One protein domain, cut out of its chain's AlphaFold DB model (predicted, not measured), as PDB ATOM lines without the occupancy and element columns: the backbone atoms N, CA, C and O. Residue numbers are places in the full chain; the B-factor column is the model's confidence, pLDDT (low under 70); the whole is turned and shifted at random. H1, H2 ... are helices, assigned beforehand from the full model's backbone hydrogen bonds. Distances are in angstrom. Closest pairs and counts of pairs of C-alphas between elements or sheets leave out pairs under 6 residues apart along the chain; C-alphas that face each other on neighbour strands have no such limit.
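This is residues 151 to 248 of the 597 residues of an uncharacterized protein of Gymnopus androsaceus JB14 (UniProt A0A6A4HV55). One very long straight helix, H5, sticks out of a small helical head as an arm, with residues 212 to 248 standing free. In the head H2 and H3 fold back on each other as a hairpin, H1 packs slantwise on residues 170 to 173 of H2, and the short H4 follows H3 on the way to the arm. The printed part has 98 residues with five named helices, in the order H1, H2, H3, H4, H5, and no named strand; its class is all helix. The whole is extended, with a radius of gyration of the C-alphas of 20.8 A and spans of 69 by 27 by 25 A, and the arm makes the length.

H5, residues 209 to 248, touches no helix. It is apart from H4, residues 200 to 203, the helix before it in the chain. H4 and H3, residues 186 to 196, only just touch, with 3 pairs of C-alphas within 8 A, and they touch only at the corner by their link; their closest C-alphas, those of Cys 194 and Lys 200, are 6.4 A apart. H3 forms a helical hairpin with H2, residues 170 to 182. These two touch, H2 with residues 176 to 180 alone, and the closest C-alphas are those of Leu 180 and Phe 189, 6.4 A apart. They run opposite ways at a shallow tilt of 28 degrees. H1, residues 151 to 165, touches H2 with residues 160 to 164 alone, and H2 touches H1 with residues 170 to 173 alone. The closest C-alphas of H1 and H2, those of Arg 160 and Val 173, are 6.4 A apart. H1 and H2 run opposite ways at a steep tilt of 47 degrees. H1 is apart from H3, H4 and H5. In H1, H2, H3 and H5 every O i to N i+4 pair is within hydrogen-bond range, and H4, with 4 residues, is too short for such a pair.

H5 measures 55.5 A from C-alpha 209 at (20.110, 43.945, -20.076) to C-alpha 248 at (51.812, 73.984, 14.176). H1 begins with C-alpha 151 at (16.145, 53.474, 3.058) and is 21.3 A long. H2 is 18.3 A long and H3 15.3 A; H4 has 4 residues.

The C-alphas of Gly 198 and Thr 248, the two farthest apart, are 69.4 A from each other. Residues 204 to 209 stand free too; without the free stretches the body has 55 residues and spans 26 by 25 by 23 A. The four links are tight, and the printed part has no cut. Mean pLDDT of the printed part is 74.0, and it is under 70 at residues 151 to 156, 186 and 198 to 224.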
ATOM      1  N   GLN A 151      15.821  53.572   4.481       52.00
ATOM      2  CA  GLN A 151      16.145  53.474   3.058       52.00
ATOM      3  C   GLN A 151      15.697  52.132   2.482       52.00
ATOM      4  O   GLN A 151      15.053  52.124   1.438       52.00
ATOM      5  N   MET A 152      15.976  51.010   3.158       53.78
ATOM      6  CA  MET A 152      15.496  49.696   2.704       53.78
ATOM      7  C   MET A 152      13.967  49.643   2.606       53.78
ATOM      8  O   MET A 152      13.446  49.089   1.641       53.78
ATOM      9  N   HIS A 153      13.255  50.302   3.524       66.50
ATOM     10  CA  HIS A 153      11.798  50.394   3.472       66.50
ATOM     11  C   HIS A 153      11.292  51.158   2.231       66.50
ATOM     12  O   HIS A 153      10.298  50.751   1.626       66.50
ATOM     13  N   GLU A 154      11.958  52.236   1.809       64.62
ATOM     14  CA  GLU A 154      11.578  52.968   0.589       64.62
ATOM     15  C   GLU A 154      11.861  52.173  -0.696       64.62
ATOM     16  O   GLU A 154      11.072  52.226  -1.644       64.62
ATOM     17  N   TRP A 155      12.932  51.372  -0.727       60.97
ATOM     18  CA  TRP A 155      13.199  50.467  -1.851       60.97
ATOM     19  C   TRP A 155      12.172  49.333  -1.934       60.97
ATOM     20  O   TRP A 155      11.676  49.068  -3.028       60.97
ATOM     21  N   ALA A 156      11.780  48.745  -0.800       68.81
ATOM     22  CA  ALA A 156      10.707  47.750  -0.741       68.81
ATOM     23  C   ALA A 156       9.368  48.337  -1.225       68.81
ATOM     24  O   ALA A 156       8.744  47.799  -2.135       68.81
ATOM     25  N   LYS A 157       8.978  49.531  -0.745       76.62
ATOM     26  CA  LYS A 157       7.777  50.241  -1.235       76.62
ATOM     27  C   LYS A 157       7.818  50.524  -2.736       76.62
ATOM     28  O   LYS A 157       6.777  50.580  -3.388       76.62
ATOM     29  N   ARG A 158       9.000  50.787  -3.297       71.88
ATOM     30  CA  ARG A 158       9.159  50.983  -4.741       71.88
ATOM     31  C   ARG A 158       9.010  49.667  -5.506       71.88
ATOM     32  O   ARG A 158       8.342  49.683  -6.530       71.88
ATOM     33  N   GLY A 159       9.575  48.570  -4.998       76.69
ATOM     34  CA  GLY A 159       9.396  47.222  -5.548       76.69
ATOM     35  C   GLY A 159       7.927  46.806  -5.581       76.69
ATOM     36  O   GLY A 159       7.416  46.502  -6.654       76.69
ATOM     37  N   ARG A 160       7.210  46.942  -4.455       84.12
ATOM     38  CA  ARG A 160       5.763  46.667  -4.378       84.12
ATOM     39  C   ARG A 160       4.957  47.466  -5.396       84.12
ATOM     40  O   ARG A 160       4.130  46.907  -6.097       84.12
ATOM     41  N   ARG A 161       5.233  48.770  -5.530       79.31
ATOM     42  CA  ARG A 161       4.558  49.620  -6.529       79.31
ATOM     43  C   ARG A 161       4.805  49.171  -7.967       79.31
ATOM     44  O   ARG A 161       3.930  49.369  -8.795       79.31
ATOM     45  N   MET A 162       5.982  48.622  -8.266       72.00
ATOM     46  CA  MET A 162       6.276  48.096  -9.599       72.00
ATOM     47  C   MET A 162       5.553  46.775  -9.857       72.00
ATOM     48  O   MET A 162       5.003  46.614 -10.933       72.00
ATOM     49  N   LEU A 163       5.509  45.871  -8.876       80.81
ATOM     50  CA  LEU A 163       4.803  44.594  -9.008       80.81
ATOM     51  C   LEU A 163       3.284  44.795  -9.144       80.81
ATOM     52  O   LEU A 163       2.676  44.228 -10.039       80.81
ATOM     53  N   LEU A 164       2.701  45.703  -8.354       81.44
ATOM     54  CA  LEU A 164       1.292  46.095  -8.494       81.44
ATOM     55  C   LEU A 164       0.981  46.752  -9.848       81.44
ATOM     56  O   LEU A 164      -0.138  46.656 -10.342       81.44
ATOM     57  N   ALA A 165       1.952  47.446 -10.450       75.25
ATOM     58  CA  ALA A 165       1.789  48.040 -11.777       75.25
ATOM     59  C   ALA A 165       1.809  46.994 -12.907       75.25
ATOM     60  O   ALA A 165       1.343  47.294 -14.000       75.25
ATOM     61  N   GLU A 166       2.310  45.786 -12.636       78.44
ATOM     62  CA  GLU A 166       2.217  44.616 -13.520       78.44
ATOM     63  C   GLU A 166       0.954  43.781 -13.232       78.44
ATOM     64  O   GLU A 166       0.882  42.622 -13.623       78.44
ATOM     65  N   GLU A 167      -0.034  44.373 -12.549       87.38
ATOM     66  CA  GLU A 167      -1.334  43.764 -12.227       87.38
ATOM     67  C   GLU A 167      -1.256  42.522 -11.322       87.38
ATOM     68  O   GLU A 167      -2.235  41.789 -11.202       87.38
ATOM     69  N   LEU A 168      -0.128  42.311 -10.634       81.31
ATOM     70  CA  LEU A 168      -0.033  41.318  -9.563       81.31
ATOM     71  C   LEU A 168      -0.871  41.776  -8.374       81.31
ATOM     72  O   LEU A 168      -0.850  42.960  -8.015       81.31
ATOM     73  N   ASP A 169      -1.594  40.852  -7.751       90.88
ATOM     74  CA  ASP A 169      -2.349  41.185  -6.553       90.88
ATOM     75  C   ASP A 169      -1.421  41.331  -5.332       90.88
ATOM     76  O   ASP A 169      -0.214  41.075  -5.371       90.88
ATOM     77  N   MET A 170      -1.959  41.840  -4.222       88.19
ATOM     78  CA  MET A 170      -1.147  42.053  -3.023       88.19
ATOM     79  C   MET A 170      -0.626  40.741  -2.422       88.19
ATOM     80  O   MET A 170       0.436  40.772  -1.798       88.19
ATOM     81  N   ASP A 171      -1.327  39.623  -2.608       90.81
ATOM     82  CA  ASP A 171      -0.937  38.321  -2.069       90.81
ATOM     83  C   ASP A 171       0.229  37.734  -2.878       90.81
ATOM     84  O   ASP A 171       1.197  37.243  -2.290       90.81
ATOM     85  N   ASP A 172       0.233  37.919  -4.198       86.69
ATOM     86  CA  ASP A 172       1.370  37.644  -5.077       86.69
ATOM     87  C   ASP A 172       2.580  38.508  -4.706       86.69
ATOM     88  O   ASP A 172       3.705  38.018  -4.593       86.69
ATOM     89  N   VAL A 173       2.364  39.801  -4.447       84.69
ATOM     90  CA  VAL A 173       3.430  40.723  -4.021       84.69
ATOM     91  C   VAL A 173       4.052  40.282  -2.696       84.69
ATOM     92  O   VAL A 173       5.277  40.315  -2.556       84.69
ATOM     93  N   PHE A 174       3.240  39.864  -1.720       88.94
ATOM     94  CA  PHE A 174       3.744  39.346  -0.448       88.94
ATOM     95  C   PHE A 174       4.444  37.999  -0.607       88.94
ATOM     96  O   PHE A 174       5.466  37.776   0.043       88.94
ATOM     97  N   SER A 175       3.944  37.136  -1.487       87.62
ATOM     98  CA  SER A 175       4.545  35.833  -1.758       87.62
ATOM     99  C   SER A 175       5.907  35.991  -2.440       87.62
ATOM    100  O   SER A 175       6.884  35.418  -1.971       87.62
ATOM    101  N   ILE A 176       6.033  36.884  -3.429       83.69
ATOM    102  CA  ILE A 176       7.312  37.231  -4.073       83.69
ATOM    103  C   ILE A 176       8.301  37.846  -3.069       83.69
ATOM    104  O   ILE A 176       9.494  37.538  -3.108       83.69
ATOM    105  N   GLU A 177       7.845  38.709  -2.156       86.25
ATOM    106  CA  GLU A 177       8.705  39.237  -1.088       86.25
ATOM    107  C   GLU A 177       9.143  38.154  -0.095       86.25
ATOM    108  O   GLU A 177      10.291  38.177   0.352       86.25
ATOM    109  N   GLY A 178       8.261  37.204   0.225       83.75
ATOM    110  CA  GLY A 178       8.581  36.024   1.023       83.75
ATOM    111  C   GLY A 178       9.677  35.191   0.364       83.75
ATOM    112  O   GLY A 178      10.718  34.962   0.979       83.75
ATOM    113  N   THR A 179       9.498  34.854  -0.915       85.19
ATOM    114  CA  THR A 179      10.466  34.105  -1.727       85.19
ATOM    115  C   THR A 179      11.811  34.831  -1.825       85.19
ATOM    116  O   THR A 179      12.866  34.215  -1.700       85.19
ATOM    117  N   LEU A 180      11.813  36.164  -1.958       83.06
ATOM    118  CA  LEU A 180      13.048  36.962  -2.003       83.06
ATOM    119  C   LEU A 180      13.864  36.862  -0.707       83.06
ATOM    120  O   LEU A 180      15.088  36.987  -0.735       83.06
ATOM    121  N   MET A 181      13.186  36.683   0.425       79.19
ATOM    122  CA  MET A 181      13.814  36.573   1.739       79.19
ATOM    123  C   MET A 181      14.224  35.137   2.086       79.19
ATOM    124  O   MET A 181      15.067  34.970   2.965       79.19
ATOM    125  N   SER A 182      13.641  34.126   1.430       80.00
ATOM    126  CA  SER A 182      13.890  32.705   1.707       80.00
ATOM    127  C   SER A 182      14.815  32.005   0.709       80.00
ATOM    128  O   SER A 182      15.315  30.936   1.034       80.00
ATOM    129  N   CYS A 183      15.039  32.556  -0.486       83.69
ATOM    130  CA  CYS A 183      15.940  31.947  -1.467       83.69
ATOM    131  C   CYS A 183      17.414  32.216  -1.146       83.69
ATOM    132  O   CYS A 183      17.826  33.366  -0.961       83.69
ATOM    133  N   ASP A 184      18.227  31.160  -1.184       79.88
ATOM    134  CA  ASP A 184      19.671  31.242  -0.934       79.88
ATOM    135  C   ASP A 184      20.458  31.628  -2.194       79.88
ATOM    136  O   ASP A 184      21.602  32.095  -2.122       79.88
ATOM    137  N   SER A 185      19.844  31.461  -3.368       79.69
ATOM    138  CA  SER A 185      20.455  31.777  -4.654       79.69
ATOM    139  C   SER A 185      19.517  32.533  -5.589       79.69
ATOM    140  O   SER A 185      18.294  32.567  -5.445       79.69
ATOM    141  N   ARG A 186      20.125  33.198  -6.570       61.06
ATOM    142  CA  ARG A 186      19.410  34.036  -7.531       61.06
ATOM    143  C   ARG A 186      18.645  33.199  -8.551       61.06
ATOM    144  O   ARG A 186      17.588  33.622  -9.008       61.06
ATOM    145  N   GLU A 187      19.229  32.080  -8.945       77.88
ATOM    146  CA  GLU A 187      18.682  31.133  -9.905       77.88
ATOM    147  C   GLU A 187      17.409  30.510  -9.328       77.88
ATOM    148  O   GLU A 187      16.368  30.559  -9.967       77.88
ATOM    149  N   GLU A 188      17.452  30.112  -8.058       82.50
ATOM    150  CA  GLU A 188      16.298  29.603  -7.317       82.50
ATOM    151  C   GLU A 188      15.168  30.637  -7.189       82.50
ATOM    152  O   GLU A 188      14.021  30.329  -7.502       82.50
ATOM    153  N   PHE A 189      15.473  31.890  -6.819       85.06
ATOM    154  CA  PHE A 189      14.454  32.951  -6.780       85.06
ATOM    155  C   PHE A 189      13.828  33.195  -8.158       85.06
ATOM    156  O   PHE A 189      12.617  33.372  -8.271       85.06
ATOM    157  N   ALA A 190      14.644  33.225  -9.214       75.69
ATOM    158  CA  ALA A 190      14.157  33.443 -10.570       75.69
ATOM    159  C   ALA A 190      13.289  32.277 -11.057       75.69
ATOM    160  O   ALA A 190      12.247  32.530 -11.660       75.69
ATOM    161  N   ASP A 191      13.679  31.038 -10.765       82.25
ATOM    162  CA  ASP A 191      12.936  29.838 -11.143       82.25
ATOM    163  C   ASP A 191      11.592  29.763 -10.412       82.25
ATOM    164  O   ASP A 191      10.567  29.530 -11.054       82.25
ATOM    165  N   ILE A 192      11.563  30.061  -9.106       82.88
ATOM    166  CA  ILE A 192      10.322  30.101  -8.318       82.88
ATOM    167  C   ILE A 192       9.422  31.235  -8.805       82.88
ATOM    168  O   ILE A 192       8.249  31.012  -9.096       82.88
ATOM    169  N   VAL A 193       9.959  32.448  -8.978       80.31
ATOM    170  CA  VAL A 193       9.125  33.594  -9.361       80.31
ATOM    171  C   VAL A 193       8.596  33.480 -10.795       80.31
ATOM    172  O   VAL A 193       7.453  33.849 -11.070       80.31
ATOM    173  N   CYS A 194       9.394  32.942 -11.721       80.19
ATOM    174  CA  CYS A 194       8.945  32.698 -13.093       80.19
ATOM    175  C   CYS A 194       7.996  31.497 -13.193       80.19
ATOM    176  O   CYS A 194       7.106  31.505 -14.046       80.19
ATOM    177  N   GLY A 195       8.197  30.475 -12.356       83.31
ATOM    178  CA  GLY A 195       7.390  29.259 -12.327       83.31
ATOM    179  C   GLY A 195       6.016  29.469 -11.695       83.31
ATOM    180  O   GLY A 195       5.011  29.121 -12.309       83.31
ATOM    181  N   GLU A 196       5.970  30.062 -10.501       82.38
ATOM    182  CA  GLU A 196       4.747  30.173  -9.695       82.38
ATOM    183  C   GLU A 196       3.871  31.364 -10.095       82.38
ATOM    184  O   GLU A 196       2.664  31.203 -10.250       82.38
ATOM    185  N   PHE A 197       4.455  32.539 -10.353       79.44
ATOM    186  CA  PHE A 197       3.676  33.764 -10.620       79.44
ATOM    187  C   PHE A 197       3.447  34.026 -12.110       79.44
ATOM    188  O   PHE A 197       3.001  35.101 -12.503       79.44
ATOM    189  N   GLY A 198       3.790  33.066 -12.979       66.12
ATOM    190  CA  GLY A 198       3.483  33.138 -14.409       66.12
ATOM    191  C   GLY A 198       4.064  34.363 -15.124       66.12
ATOM    192  O   GLY A 198       3.586  34.721 -16.204       66.12
ATOM    193  N   LEU A 199       5.110  34.986 -14.562       67.75
ATOM    194  CA  LEU A 199       5.784  36.193 -15.056       67.75
ATOM    195  C   LEU A 199       6.615  35.920 -16.328       67.75
ATOM    196  O   LEU A 199       7.760  36.343 -16.471       67.75
ATOM    197  N   LYS A 200       6.025  35.249 -17.321       58.81
ATOM    198  CA  LYS A 200       6.633  34.938 -18.623       58.81
ATOM    199  C   LYS A 200       7.014  36.201 -19.413       58.81
ATOM    200  O   LYS A 200       7.871  36.141 -20.289       58.81
ATOM    201  N   ARG A 201       6.460  37.375 -19.063       51.28
ATOM    202  CA  ARG A 201       6.910  38.685 -19.580       51.28
ATOM    203  C   ARG A 201       8.327  39.072 -19.135       51.28
ATOM    204  O   ARG A 201       8.981  39.813 -19.862       51.28
ATOM    205  N   LEU A 202       8.836  38.544 -18.017       49.12
ATOM    206  CA  LEU A 202      10.241  38.717 -17.619       49.12
ATOM    207  C   LEU A 202      11.194  37.811 -18.414       49.12
ATOM    208  O   LEU A 202      12.333  38.210 -18.637       49.12
ATOM    209  N   GLN A 203      10.724  36.658 -18.908       48.50
ATOM    210  CA  GLN A 203      11.467  35.823 -19.864       48.50
ATOM    211  C   GLN A 203      11.489  36.423 -21.279       48.50
ATOM    212  O   GLN A 203      12.456  36.217 -21.994       48.50
ATOM    213  N   ALA A 204      10.473  37.201 -21.678       46.53
ATOM    214  CA  ALA A 204      10.465  37.925 -22.958       46.53
ATOM    215  C   ALA A 204      11.358  39.183 -22.962       46.53
ATOM    216  O   ALA A 204      11.696  39.698 -24.027       46.53
ATOM    217  N   LEU A 205      11.813  39.641 -21.789       46.06
ATOM    218  CA  LEU A 205      13.033  40.441 -21.658       46.06
ATOM    219  C   LEU A 205      14.261  39.515 -21.746       46.06
ATOM    220  O   LEU A 205      15.153  39.558 -20.900       46.06
ATOM    221  N   ASP A 206      14.324  38.707 -22.809       45.25
ATOM    222  CA  ASP A 206      15.510  37.945 -23.219       45.25
ATOM    223  C   ASP A 206      16.525  38.862 -23.907       45.25
ATOM    224  O   ASP A 206      17.044  38.636 -24.992       45.25
ATOM    225  N   ASP A 207      16.799  39.961 -23.232       44.81
ATOM    226  CA  ASP A 207      18.063  40.619 -23.346       44.81
ATOM    227  C   ASP A 207      18.516  40.707 -21.909       44.81
ATOM    228  O   ASP A 207      17.913  41.409 -21.089       44.81
ATOM    229  N   GLY A 208      19.610  40.016 -21.585       47.91
ATOM    230  CA  GLY A 208      20.237  40.045 -20.266       47.91
ATOM    231  C   GLY A 208      20.554  41.456 -19.752       47.91
ATOM    232  O   GLY A 208      21.238  41.578 -18.759       47.91
ATOM    233  N   THR A 209      20.128  42.526 -20.412       48.69
ATOM    234  CA  THR A 209      20.110  43.945 -20.076       48.69
ATOM    235  C   THR A 209      19.329  44.283 -18.802       48.69
ATOM    236  O   THR A 209      19.834  45.096 -18.038       48.69
ATOM    237  N   CYS A 210      18.176  43.674 -18.482       48.53
ATOM    238  CA  CYS A 210      17.454  44.015 -17.236       48.53
ATOM    239  C   CYS A 210      18.139  43.404 -15.999       48.53
ATOM    240  O   CYS A 210      18.453  44.093 -15.027       48.53
ATOM    241  N   ILE A 211      18.526  42.132 -16.100       47.03
ATOM    242  CA  ILE A 211      19.351  41.424 -15.118       47.03
ATOM    243  C   ILE A 211      20.770  42.014 -15.029       47.03
ATOM    244  O   ILE A 211      21.268  42.232 -13.925       47.03
ATOM    245  N   ARG A 212      21.422  42.349 -16.156       49.75
ATOM    246  CA  ARG A 212      22.697  43.092 -16.175       49.75
ATOM    247  C   ARG A 212      22.518  44.499 -15.628       49.75
ATOM    248  O   ARG A 212      23.463  44.979 -15.031       49.75
ATOM    249  N   ALA A 213      21.357  45.148 -15.742       50.47
ATOM    250  CA  ALA A 213      21.091  46.449 -15.128       50.47
ATOM    251  C   ALA A 213      20.890  46.339 -13.611       50.47
ATOM    252  O   ALA A 213      21.413  47.178 -12.883       50.47
ATOM    253  N   VAL A 214      20.210  45.306 -13.104       51.81
ATOM    254  CA  VAL A 214      20.091  45.039 -11.659       51.81
ATOM    255  C   VAL A 214      21.441  44.601 -11.072       51.81
ATOM    256  O   VAL A 214      21.869  45.146 -10.060       51.81
ATOM    257  N   MET A 215      22.197  43.740 -11.759       47.09
ATOM    258  CA  MET A 215      23.560  43.334 -11.376       47.09
ATOM    259  C   MET A 215      24.579  44.474 -11.535       47.09
ATOM    260  O   MET A 215      25.461  44.626 -10.694       47.09
ATOM    261  N   ALA A 216      24.459  45.330 -12.555       52.59
ATOM    262  CA  ALA A 216      25.249  46.556 -12.686       52.59
ATOM    263  C   ALA A 216      24.872  47.564 -11.602       52.59
ATOM    264  O   ALA A 216      25.761  48.254 -11.123       52.59
ATOM    265  N   ARG A 217      23.613  47.610 -11.142       55.28
ATOM    266  CA  ARG A 217      23.186  48.392  -9.967       55.28
ATOM    267  C   ARG A 217      23.714  47.796  -8.655       55.28
ATOM    268  O   ARG A 217      24.159  48.563  -7.809       55.28
ATOM    269  N   GLN A 218      23.787  46.470  -8.504       54.72
ATOM    270  CA  GLN A 218      24.393  45.782  -7.348       54.72
ATOM    271  C   GLN A 218      25.923  45.976  -7.310       54.72
ATOM    272  O   GLN A 218      26.507  46.312  -6.279       54.72
ATOM    273  N   LYS A 219      26.596  45.846  -8.461       56.91
ATOM    274  CA  LYS A 219      28.036  46.100  -8.621       56.91
ATOM    275  C   LYS A 219      28.349  47.595  -8.495       56.91
ATOM    276  O   LYS A 219      29.351  47.950  -7.880       56.91
ATOM    277  N   ALA A 220      27.470  48.477  -8.981       55.91
ATOM    278  CA  ALA A 220      27.533  49.915  -8.729       55.91
ATOM    279  C   ALA A 220      27.302  50.243  -7.251       55.91
ATOM    280  O   ALA A 220      27.979  51.123  -6.746       55.91
ATOM    281  N   SER A 221      26.440  49.514  -6.538       61.72
ATOM    282  CA  SER A 221      26.245  49.622  -5.085       61.72
ATOM    283  C   SER A 221      27.526  49.265  -4.316       61.72
ATOM    284  O   SER A 221      27.989  50.053  -3.490       61.72
ATOM    285  N   ASN A 222      28.195  48.161  -4.667       67.25
ATOM    286  CA  ASN A 222      29.482  47.785  -4.069       67.25
ATOM    287  C   ASN A 222      30.609  48.772  -4.423       67.25
ATOM    288  O   ASN A 222      31.419  49.142  -3.566       67.25
ATOM    289  N   ASN A 223      30.645  49.262  -5.663       69.12
ATOM    290  CA  ASN A 223      31.581  50.307  -6.083       69.12
ATOM    291  C   ASN A 223      31.288  51.648  -5.397       69.12
ATOM    292  O   ASN A 223      32.215  52.364  -5.027       69.12
ATOM    293  N   PHE A 224      30.019  51.965  -5.150       57.53
ATOM    294  CA  PHE A 224      29.586  53.158  -4.433       57.53
ATOM    295  C   PHE A 224      29.935  53.073  -2.947       57.53
ATOM    296  O   PHE A 224      30.437  54.043  -2.385       57.53
ATOM    297  N   ALA A 225      29.789  51.905  -2.316       70.69
ATOM    298  CA  ALA A 225      30.259  51.668  -0.954       70.69
ATOM    299  C   ALA A 225      31.783  51.851  -0.846       70.69
ATOM    300  O   ALA A 225      32.262  52.556   0.045       70.69
ATOM    301  N   ARG A 226      32.555  51.302  -1.797       76.25
ATOM    302  CA  ARG A 226      34.012  51.515  -1.883       76.25
ATOM    303  C   ARG A 226      34.367  52.992  -2.090       76.25
ATOM    304  O   ARG A 226      35.256  53.501  -1.407       76.25
ATOM    305  N   LEU A 227      33.638  53.702  -2.951       75.38
ATOM    306  CA  LEU A 227      33.802  55.140  -3.178       75.38
ATOM    307  C   LEU A 227      33.484  55.961  -1.918       75.38
ATOM    308  O   LEU A 227      34.244  56.859  -1.561       75.38
ATOM    309  N   LEU A 228      32.411  55.629  -1.194       72.12
ATOM    310  CA  LEU A 228      32.058  56.266   0.076       72.12
ATOM    311  C   LEU A 228      33.118  56.016   1.152       72.12
ATOM    312  O   LEU A 228      33.466  56.941   1.887       72.12
ATOM    313  N   HIS A 229      33.673  54.805   1.239       79.69
ATOM    314  CA  HIS A 229      34.790  54.511   2.139       79.69
ATOM    315  C   HIS A 229      36.051  55.297   1.763       79.69
ATOM    316  O   HIS A 229      36.680  55.887   2.645       79.69
ATOM    317  N   ALA A 230      36.385  55.389   0.473       82.31
ATOM    318  CA  ALA A 230      37.498  56.204  -0.010       82.31
ATOM    319  C   ALA A 230      37.293  57.699   0.302       82.31
ATOM    320  O   ALA A 230      38.214  58.372   0.771       82.31
ATOM    321  N   LEU A 231      36.072  58.219   0.139       77.81
ATOM    322  CA  LEU A 231      35.717  59.594   0.501       77.81
ATOM    323  C   LEU A 231      35.800  59.837   2.011       77.81
ATOM    324  O   LEU A 231      36.351  60.856   2.435       77.81
ATOM    325  N   LYS A 232      35.316  58.900   2.837       85.19
ATOM    326  CA  LYS A 232      35.442  58.967   4.303       85.19
ATOM    327  C   LYS A 232      36.908  58.964   4.732       85.19
ATOM    328  O   LYS A 232      37.291  59.803   5.547       85.19
ATOM    329  N   ARG A 233      37.738  58.100   4.139       90.25
ATOM    330  CA  ARG A 233      39.189  58.057   4.376       90.25
ATOM    331  C   ARG A 233      39.852  59.380   3.992       90.25
ATOM    332  O   ARG A 233      40.543  59.968   4.817       90.25
ATOM    333  N   ARG A 234      39.541  59.928   2.812       91.75
ATOM    334  CA  ARG A 234      40.049  61.236   2.363       91.75
ATOM    335  C   ARG A 234      39.609  62.382   3.281       91.75
ATOM    336  O   ARG A 234      40.400  63.280   3.570       91.75
ATOM    337  N   LYS A 235      38.365  62.364   3.777       87.06
ATOM    338  CA  LYS A 235      37.856  63.347   4.752       87.06
ATOM    339  C   LYS A 235      38.578  63.221   6.098       87.06
ATOM    340  O   LYS A 235      38.944  64.241   6.678       87.06
ATOM    341  N   ALA A 236      38.836  62.000   6.570       90.75
ATOM    342  CA  ALA A 236      39.601  61.748   7.790       90.75
ATOM    343  C   ALA A 236      41.064  62.207   7.658       90.75
ATOM    344  O   ALA A 236      41.576  62.883   8.547       90.75
ATOM    345  N   GLU A 237      41.718  61.930   6.529       93.75
ATOM    346  CA  GLU A 237      43.080  62.395   6.241       93.75
ATOM    347  C   GLU A 237      43.161  63.925   6.166       93.75
ATOM    348  O   GLU A 237      44.066  64.521   6.748       93.75
ATOM    349  N   ARG A 238      42.185  64.593   5.531       90.75
ATOM    350  CA  ARG A 238      42.090  66.065   5.536       90.75
ATOM    351  C   ARG A 238      41.931  66.625   6.949       90.75
ATOM    352  O   ARG A 238      42.601  67.596   7.283       90.75
ATOM    353  N   ARG A 239      41.102  66.000   7.792       88.50
ATOM    354  CA  ARG A 239      40.947  66.389   9.206       88.50
ATOM    355  C   ARG A 239      42.247  66.215   9.990       88.50
ATOM    356  O   ARG A 239      42.608  67.119  10.732       88.50
ATOM    357  N   LYS A 240      42.974  65.109   9.786       94.38
ATOM    358  CA  LYS A 240      44.297  64.888  10.393       94.38
ATOM    359  C   LYS A 240      45.301  65.960   9.958       94.38
ATOM    360  O   LYS A 240      45.956  66.548  10.812       94.38
ATOM    361  N   LYS A 241      45.370  66.279   8.657       94.69
ATOM    362  CA  LYS A 241      46.237  67.351   8.128       94.69
ATOM    363  C   LYS A 241      45.874  68.722   8.703       94.69
ATOM    364  O   LYS A 241      46.761  69.444   9.140       94.69
ATOM    365  N   PHE A 242      44.588  69.058   8.760       90.88
ATOM    366  CA  PHE A 242      44.123  70.323   9.330       90.88
ATOM    367  C   PHE A 242      44.399  70.419  10.838       90.88
ATOM    368  O   PHE A 242      44.830  71.462  11.317       90.88
ATOM    369  N   ALA A 243      44.211  69.330  11.589       92.00
ATOM    370  CA  ALA A 243      44.545  69.277  13.010       92.00
ATOM    371  C   ALA A 243      46.053  69.467  13.252       92.00
ATOM    372  O   ALA A 243      46.428  70.241  14.132       92.00
ATOM    373  N   ALA A 244      46.904  68.831  12.439       94.50
ATOM    374  CA  ALA A 244      48.352  69.025  12.486       94.50
ATOM    375  C   ALA A 244      48.737  70.479  12.163       94.50
ATOM    376  O   ALA A 244      49.423  71.111  12.958       94.50
ATOM    377  N   GLN A 245      48.207  71.055  11.077       94.00
ATOM    378  CA  GLN A 245      48.434  72.463  10.722       94.00
ATOM    379  C   GLN A 245      47.970  73.425  11.821       94.00
ATOM    380  O   GLN A 245      48.672  74.379  12.144       94.00
ATOM    381  N   LYS A 246      46.811  73.167  12.436       92.62
ATOM    382  CA  LYS A 246      46.293  73.968  13.552       92.62
ATOM    383  C   LYS A 246      47.208  73.891  14.775       92.62
ATOM    384  O   LYS A 246      47.363  74.896  15.464       92.62
ATOM    385  N   LYS A 247      47.807  72.727  15.049       95.56
ATOM    386  CA  LYS A 247      48.799  72.558  16.119       95.56
ATOM    387  C   LYS A 247      50.061  73.373  15.818       95.56
ATOM    388  O   LYS A 247      50.414  74.221  16.629       95.56
ATOM    389  N   THR A 248      50.632  73.222  14.621       96.31
ATOM    390  CA  THR A 248      51.812  73.984  14.176       96.31
ATOM    391  C   THR A 248      51.567  75.495  14.201       96.31
ATOM    392  O   THR A 248      52.415  76.258  14.648       96.31
TER     393      THR A 248